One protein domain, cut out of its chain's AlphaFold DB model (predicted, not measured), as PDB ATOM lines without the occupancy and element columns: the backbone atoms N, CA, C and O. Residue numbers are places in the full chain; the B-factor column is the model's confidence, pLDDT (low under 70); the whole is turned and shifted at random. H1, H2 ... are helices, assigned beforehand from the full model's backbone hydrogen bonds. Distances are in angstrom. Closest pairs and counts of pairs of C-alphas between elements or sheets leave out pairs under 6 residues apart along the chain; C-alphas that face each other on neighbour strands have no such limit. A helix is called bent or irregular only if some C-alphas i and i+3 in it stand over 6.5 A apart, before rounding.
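What this domain is: This is residues 5 to 58 of the 165 residues of an uncharacterized protein of Dorea sp. 5-2 (UniProt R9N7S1). This is a spread helical hairpin: the long helix H2 and the helix H3 are joined by a tight link and come together near that link, like a narrow V, with their centres 14.8 A apart. The small helix H1 packs on one side of H2, and the long link of residues 10 to 22 runs from H1 back to where H2 begins; residues 22 to 27 stick out. The printed part has 54 residues with three named helices, in the order H1, H2, H3, and no named strand, so its class is all helix. It is compact, with a radius of gyration of the C-alphas of 11.2 A, and its C-alphas span 33 by 24 by 14 A.

Where its parts are: Find C-alpha 5 at (173.302, 246.830, 222.271); there H1 begins, and it runs through residues 5 to 9. Go on through residues 10 to 22, which hold no named element, to C-alpha 23 at (186.657, 254.229, 225.610). There H2 begins, residues 23 to 39, 24.4 A from first to last C-alpha. H2 is irregular, with C-alphas 24 and 27 lying 8.1 A apart, and it has a kink of 33 degrees near residue 30. After residues 40 to 43 you reach H3, residues 44 to 56, 18.5 A long, which ends at C-alpha 56 at (196.006, 253.545, 210.761).

How they stand to each other: Start at H1, which touches H2; their closest C-alphas are those of Gln 5 and Val 32, 6.0 A apart, and their centres are 9.9 A apart. Then look at H2 and H3, a helical hairpin: they only just touch, with 3 pairs of C-alphas within 8 A. The closest C-alphas are those of Asn 37 and Thr 44, 6.2 A apart. H2 touches H3 with residues 33 to 37 alone, and H3 touches H2 with residue 44 alone. Their lines stand at a shallow tilt of 31 degrees, and they run opposite ways. H1 and H3 are apart. In the backbones of H1 and H3 each O i to N i+4 pair is within hydrogen-bond range; in H2, 11 of 13 are.

The domain as a whole: The two C-alphas farthest apart are those of Glu 10 and Asn 57, 33.2 A, while the first and last printed C-alphas, of Gln 5 and Ala 58, are 26.4 A apart. The printed part has no cut. The link from H1 to H2, with 13 residues, is long, and the link from H2 to H3, with 4 residues, is tight. In the B-factor column of this model, the mean pLDDT of the printed part is 86.4, and no printed residue is under 70.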
ATOM      1  N   GLN A   5     173.412 248.213 221.833       83.69
ATOM      2  CA  GLN A   5     173.302 246.830 222.271       83.69
ATOM      3  C   GLN A   5     171.905 246.263 222.006       83.69
ATOM      4  O   GLN A   5     171.813 245.214 221.382       83.69
ATOM      5  N   ASP A   6     170.836 246.976 222.374       82.94
ATOM      6  CA  ASP A   6     169.454 246.515 222.169       82.94
ATOM      7  C   ASP A   6     169.189 246.223 220.683       82.94
ATOM      8  O   ASP A   6     168.689 245.162 220.321       82.94
ATOM      9  N   LEU A   7     169.619 247.124 219.788       82.56
ATOM     10  CA  LEU A   7     169.469 246.959 218.332       82.56
ATOM     11  C   LEU A   7     170.126 245.681 217.795       82.56
ATOM     12  O   LEU A   7     169.612 245.063 216.861       82.56
ATOM     13  N   ILE A   8     171.264 245.299 218.363       83.06
ATOM     14  CA  ILE A   8     172.036 244.154 217.891       83.06
ATOM     15  C   ILE A   8     171.532 242.874 218.562       83.06
ATOM     16  O   ILE A   8     171.241 241.900 217.870       83.06
ATOM     17  N   CYS A   9     171.386 242.896 219.886       81.62
ATOM     18  CA  CYS A   9     171.084 241.725 220.696       81.62
ATOM     19  C   CYS A   9     169.598 241.340 220.687       81.62
ATOM     20  O   CYS A   9     169.285 240.150 220.710       81.62
ATOM     21  N   GLU A  10     168.682 242.314 220.646       82.19
ATOM     22  CA  GLU A  10     167.231 242.059 220.673       82.19
ATOM     23  C   GLU A  10     166.628 242.010 219.267       82.19
ATOM     24  O   GLU A  10     165.796 241.153 218.975       82.19
ATOM     25  N   PHE A  11     167.057 242.913 218.378       78.62
ATOM     26  CA  PHE A  11     166.468 243.047 217.040       78.62
ATOM     27  C   PHE A  11     167.259 242.326 215.940       78.62
ATOM     28  O   PHE A  11     166.843 242.348 214.780       78.62
ATOM     29  N   GLY A  12     168.386 241.685 216.276       73.06
ATOM     30  CA  GLY A  12     169.182 240.892 215.336       73.06
ATOM     31  C   GLY A  12     169.757 241.709 214.175       73.06
ATOM     32  O   GLY A  12     169.975 241.169 213.091       73.06
ATOM     33  N   PHE A  13     169.964 243.015 214.370       77.69
ATOM     34  CA  PHE A  13     170.448 243.927 213.339       77.69
ATOM     35  C   PHE A  13     171.911 244.306 213.622       77.69
ATOM     36  O   PHE A  13     172.152 245.267 214.356       77.69
ATOM     37  N   PRO A  14     172.911 243.582 213.067       73.81
ATOM     38  CA  PRO A  14     174.325 243.699 213.445       73.81
ATOM     39  C   PRO A  14     174.999 244.940 212.829       73.81
ATOM     40  O   PRO A  14     176.021 244.850 212.150       73.81
ATOM     41  N   ILE A  15     174.423 246.127 213.035       79.00
ATOM     42  CA  ILE A  15     175.006 247.400 212.605       79.00
ATOM     43  C   ILE A  15     175.615 248.120 213.803       79.00
ATOM     44  O   ILE A  15     174.926 248.752 214.604       79.00
ATOM     45  N   LEU A  16     176.945 248.108 213.851       84.12
ATOM     46  CA  LEU A  16     177.727 248.864 214.817       84.12
ATOM     47  C   LEU A  16     178.137 250.219 214.224       84.12
ATOM     48  O   LEU A  16     178.879 250.300 213.242       84.12
ATOM     49  N   LYS A  17     177.659 251.320 214.811       86.31
ATOM     50  CA  LYS A  17     178.054 252.665 214.364       86.31
ATOM     51  C   LYS A  17     179.447 252.993 214.888       86.31
ATOM     52  O   LYS A  17     179.669 252.931 216.083       86.31
ATOM     53  N   LYS A  18     180.334 253.515 214.037       85.88
ATOM     54  CA  LYS A  18     181.699 253.946 214.410       85.88
ATOM     55  C   LYS A  18     181.799 254.692 215.754       85.88
ATOM     56  O   LYS A  18     182.704 254.428 216.529       85.88
ATOM     57  N   LYS A  19     180.866 255.607 216.040       85.25
ATOM     58  CA  LYS A  19     180.853 256.414 217.275       85.25
ATOM     59  C   LYS A  19     180.654 255.614 218.571       85.25
ATOM     60  O   LYS A  19     180.882 256.164 219.640       85.25
ATOM     61  N   THR A  20     180.149 254.383 218.491       87.94
ATOM     62  CA  THR A  20     179.938 253.527 219.666       87.94
ATOM     63  C   THR A  20     181.213 252.798 220.059       87.94
ATOM     64  O   THR A  20     181.314 252.353 221.192       87.94
ATOM     65  N   ILE A  21     182.191 252.718 219.155       88.50
ATOM     66  CA  ILE A  21     183.511 252.160 219.421       88.50
ATOM     67  C   ILE A  21     184.319 253.270 220.096       88.50
ATOM     68  O   ILE A  21     184.940 254.101 219.441       88.50
ATOM     69  N   CYS A  22     184.226 253.366 221.413       88.19
ATOM     70  CA  CYS A  22     185.001 254.338 222.166       88.19
ATOM     71  C   CYS A  22     185.255 253.859 223.591       88.19
ATOM     72  O   CYS A  22     184.551 252.987 224.098       88.19
ATOM     73  N   LEU A  23     186.232 254.489 224.237       85.69
ATOM     74  CA  LEU A  23     186.657 254.229 225.610       85.69
ATOM     75  C   LEU A  23     185.488 254.118 226.612       85.69
ATOM     76  O   LEU A  23     185.496 253.268 227.499       85.69
ATOM     77  N   MET A  24     184.460 254.954 226.446       84.44
ATOM     78  CA  MET A  24     183.298 254.998 227.340       84.44
ATOM     79  C   MET A  24     182.407 253.755 227.237       84.44
ATOM     80  O   MET A  24     181.817 253.369 228.239       84.44
ATOM     81  N   ASN A  25     182.347 253.127 226.059       87.12
ATOM     82  CA  ASN A  25     181.468 251.990 225.777       87.12
ATOM     83  C   ASN A  25     182.238 250.663 225.689       87.12
ATOM     84  O   ASN A  25     181.755 249.727 225.061       87.12
ATOM     85  N   LEU A  26     183.474 250.587 226.197       81.94
ATOM     86  CA  LEU A  26     184.335 249.406 226.029       81.94
ATOM     87  C   LEU A  26     183.676 248.109 226.536       81.94
ATOM     88  O   LEU A  26     183.827 247.062 225.915       81.94
ATOM     89  N   GLU A  27     182.936 248.179 227.642       81.25
ATOM     90  CA  GLU A  27     182.288 247.020 228.265       81.25
ATOM     91  C   GLU A  27     181.079 246.538 227.450       81.25
ATOM     92  O   GLU A  27     180.977 245.363 227.088       81.25
ATOM     93  N   GLU A  28     180.208 247.470 227.073       86.75
ATOM     94  CA  GLU A  28     179.052 247.210 226.222       86.75
ATOM     95  C   GLU A  28     179.489 246.741 224.828       86.75
ATOM     96  O   GLU A  28     178.873 245.854 224.239       86.75
ATOM     97  N   LEU A  29     180.583 247.299 224.300       87.69
ATOM     98  CA  LEU A  29     181.153 246.907 223.017       87.69
ATOM     99  C   LEU A  29     181.645 245.459 223.035       87.69
ATOM    100  O   LEU A  29     181.346 244.736 222.091       87.69
ATOM    101  N   ASN A  30     182.349 245.028 224.087       84.81
ATOM    102  CA  ASN A  30     182.791 243.636 224.214       84.81
ATOM    103  C   ASN A  30     181.591 242.684 224.201       84.81
ATOM    104  O   ASN A  30     181.546 241.770 223.387       84.81
ATOM    105  N   THR A  31     180.564 242.991 224.996       88.06
ATOM    106  CA  THR A  31     179.326 242.193 225.054       88.06
ATOM    107  C   THR A  31     178.653 242.085 223.682       88.06
ATOM    108  O   THR A  31     178.180 241.022 223.281       88.06
ATOM    109  N   VAL A  32     178.615 243.189 222.936       89.94
ATOM    110  CA  VAL A  32     178.037 243.232 221.591       89.94
ATOM    111  C   VAL A  32     178.870 242.442 220.583       89.94
ATOM    112  O   VAL A  32     178.298 241.744 219.749       89.94
ATOM    113  N   ILE A  33     180.199 242.535 220.635       89.19
ATOM    114  CA  ILE A  33     181.081 241.768 219.749       89.19
ATOM    115  C   ILE A  33     180.964 240.271 220.039       89.19
ATOM    116  O   ILE A  33     180.821 239.502 219.088       89.19
ATOM    117  N   ASP A  34     180.931 239.873 221.312       89.56
ATOM    118  CA  ASP A  34     180.728 238.482 221.724       89.56
ATOM    119  C   ASP A  34     179.378 237.959 221.220       89.56
ATOM    120  O   ASP A  34     179.314 236.903 220.593       89.56
ATOM    121  N   TYR A  35     178.303 238.743 221.369       90.50
ATOM    122  CA  TYR A  35     176.997 238.384 220.817       90.50
ATOM    123  C   TYR A  35     177.041 238.203 219.294       90.50
ATOM    124  O   TYR A  35     176.530 237.207 218.783       90.50
ATOM    125  N   ILE A  36     177.642 239.142 218.550       89.62
ATOM    126  CA  ILE A  36     177.752 239.034 217.086       89.62
ATOM    127  C   ILE A  36     178.510 237.756 216.717       89.62
ATOM    128  O   ILE A  36     178.058 237.017 215.842       89.62
ATOM    129  N   ASN A  37     179.615 237.480 217.406       89.50
ATOM    130  CA  ASN A  37     180.465 236.321 217.163       89.50
ATOM    131  C   ASN A  37     179.760 234.986 217.465       89.50
ATOM    132  O   ASN A  37     179.930 234.018 216.731       89.50
ATOM    133  N   GLU A  38     178.974 234.924 218.542       90.62
ATOM    134  CA  GLU A  38     178.346 233.683 219.014       90.62
ATOM    135  C   GLU A  38     176.955 233.419 218.434       90.62
ATOM    136  O   GLU A  38     176.526 232.265 218.350       90.62
ATOM    137  N   LYS A  39     176.194 234.476 218.127       89.50
ATOM    138  CA  LYS A  39     174.759 234.388 217.800       89.50
ATOM    139  C   LYS A  39     174.436 234.755 216.362       89.50
ATOM    140  O   LYS A  39     173.293 234.587 215.940       89.50
ATOM    141  N   THR A  40     175.409 235.239 215.597       84.81
ATOM    142  CA  THR A  40     175.212 235.607 214.194       84.81
ATOM    143  C   THR A  40     176.239 234.911 213.305       84.81
ATOM    144  O   THR A  40     177.256 234.421 213.777       84.81
ATOM    145  N   ASN A  41     175.990 234.890 211.995       85.88
ATOM    146  CA  ASN A  41     176.968 234.421 211.005       85.88
ATOM    147  C   ASN A  41     177.852 235.567 210.479       85.88
ATOM    148  O   ASN A  41     178.437 235.454 209.401       85.88
ATOM    149  N   TYR A  42     177.870 236.713 211.166       87.31
ATOM    150  CA  TYR A  42     178.635 237.873 210.734       87.31
ATOM    151  C   TYR A  42     180.101 237.719 211.141       87.31
ATOM    152  O   TYR A  42     180.412 237.521 212.312       87.31
ATOM    153  N   ASP A  43     181.009 237.864 210.176       88.38
ATOM    154  CA  ASP A  43     182.446 237.796 210.426       88.38
ATOM    155  C   ASP A  43     182.934 239.041 211.186       88.38
ATOM    156  O   ASP A  43     183.071 240.139 210.632       88.38
ATOM    157  N   THR A  44     183.223 238.867 212.475       90.06
ATOM    158  CA  THR A  44     183.743 239.924 213.351       90.06
ATOM    159  C   THR A  44     185.135 240.410 212.933       90.06
ATOM    160  O   THR A  44     185.495 241.551 213.247       90.06
ATOM    161  N   CYS A  45     185.882 239.645 212.120       91.00
ATOM    162  CA  CYS A  45     187.153 240.088 211.542       91.00
ATOM    163  C   CYS A  45     186.975 241.282 210.598       91.00
ATOM    164  O   CYS A  45     187.881 242.106 210.464       91.00
ATOM    165  N   LEU A  46     185.805 241.432 209.964       90.31
ATOM    166  CA  LEU A  46     185.500 242.597 209.129       90.31
ATOM    167  C   LEU A  46     185.370 243.874 209.967       90.31
ATOM    168  O   LEU A  46     185.800 244.947 209.534       90.31
ATOM    169  N   ILE A  47     184.825 243.763 211.184       89.75
ATOM    170  CA  ILE A  47     184.709 244.884 212.126       89.75
ATOM    171  C   ILE A  47     186.106 245.305 212.577       89.75
ATOM    172  O   ILE A  47     186.467 246.475 212.425       89.75
ATOM    173  N   SER A  48     186.906 244.357 213.073       89.00
ATOM    174  CA  SER A  48     188.254 244.639 213.576       89.00
ATOM    175  C   SER A  48     189.178 245.171 212.476       89.00
ATOM    176  O   SER A  48     189.839 246.191 212.676       89.00
ATOM    177  N   SER A  49     189.146 244.582 211.276       91.44
ATOM    178  CA  SER A  49     189.937 245.042 210.125       91.44
ATOM    179  C   SER A  49     189.560 246.459 209.695       91.44
ATOM    180  O   SER A  49     190.429 247.282 209.401       91.44
ATOM    181  N   ASN A  50     188.263 246.789 209.684       90.94
ATOM    182  CA  ASN A  50     187.818 248.136 209.345       90.94
ATOM    183  C   ASN A  50     188.210 249.160 210.420       90.94
ATOM    184  O   ASN A  50     188.645 250.257 210.072       90.94
ATOM    185  N   ILE A  51     188.099 248.811 211.707       89.62
ATOM    186  CA  ILE A  51     188.564 249.661 212.813       89.62
ATOM    187  C   ILE A  51     190.061 249.928 212.679       89.62
ATOM    188  O   ILE A  51     190.468 251.089 212.685       89.62
ATOM    189  N   HIS A  52     190.859 248.875 212.490       88.94
ATOM    190  CA  HIS A  52     192.303 248.978 212.330       88.94
ATOM    191  C   HIS A  52     192.667 249.877 211.144       88.94
ATOM    192  O   HIS A  52     193.435 250.823 211.295       88.94
ATOM    193  N   ARG A  53     192.031 249.672 209.982       93.62
ATOM    194  CA  ARG A  53     192.211 250.529 208.801       93.62
ATOM    195  C   ARG A  53     191.883 251.994 209.097       93.62
ATOM    196  O   ARG A  53     192.614 252.877 208.660       93.62
ATOM    197  N   LEU A  54     190.778 252.281 209.785       91.50
ATOM    198  CA  LEU A  54     190.392 253.657 210.117       91.50
ATOM    199  C   LEU A  54     191.380 254.312 211.088       91.50
ATOM    200  O   LEU A  54     191.672 255.497 210.933       91.50
ATOM    201  N   TYR A  55     191.888 253.543 212.049       87.94
ATOM    202  CA  TYR A  55     192.887 253.993 213.010       87.94
ATOM    203  C   TYR A  55     194.235 254.289 212.336       87.94
ATOM    204  O   TYR A  55     194.732 255.405 212.445       87.94
ATOM    205  N   MET A  56     194.754 253.365 211.518       87.69
ATOM    206  CA  MET A  56     196.006 253.545 210.761       87.69
ATOM    207  C   MET A  56     195.978 254.751 209.809       87.69
ATOM    208  O   MET A  56     197.010 255.346 209.528       87.69
ATOM    209  N   ASN A  57     194.797 255.135 209.315       91.69
ATOM    210  CA  ASN A  57     194.625 256.310 208.455       91.69
ATOM    211  C   ASN A  57     194.329 257.608 209.236       91.69
ATOM    212  O   ASN A  57     193.898 258.587 208.630       91.69
ATOM    213  N   ALA A  58     194.485 257.615 210.565       87.00
ATOM    214  CA  ALA A  58     194.173 258.746 211.448       87.00
ATOM    215  C   ALA A  58     192.728 259.277 211.319       87.00
ATOM    216  O   ALA A  58     192.419 260.411 211.684       87.00
TER     217      ALA A  58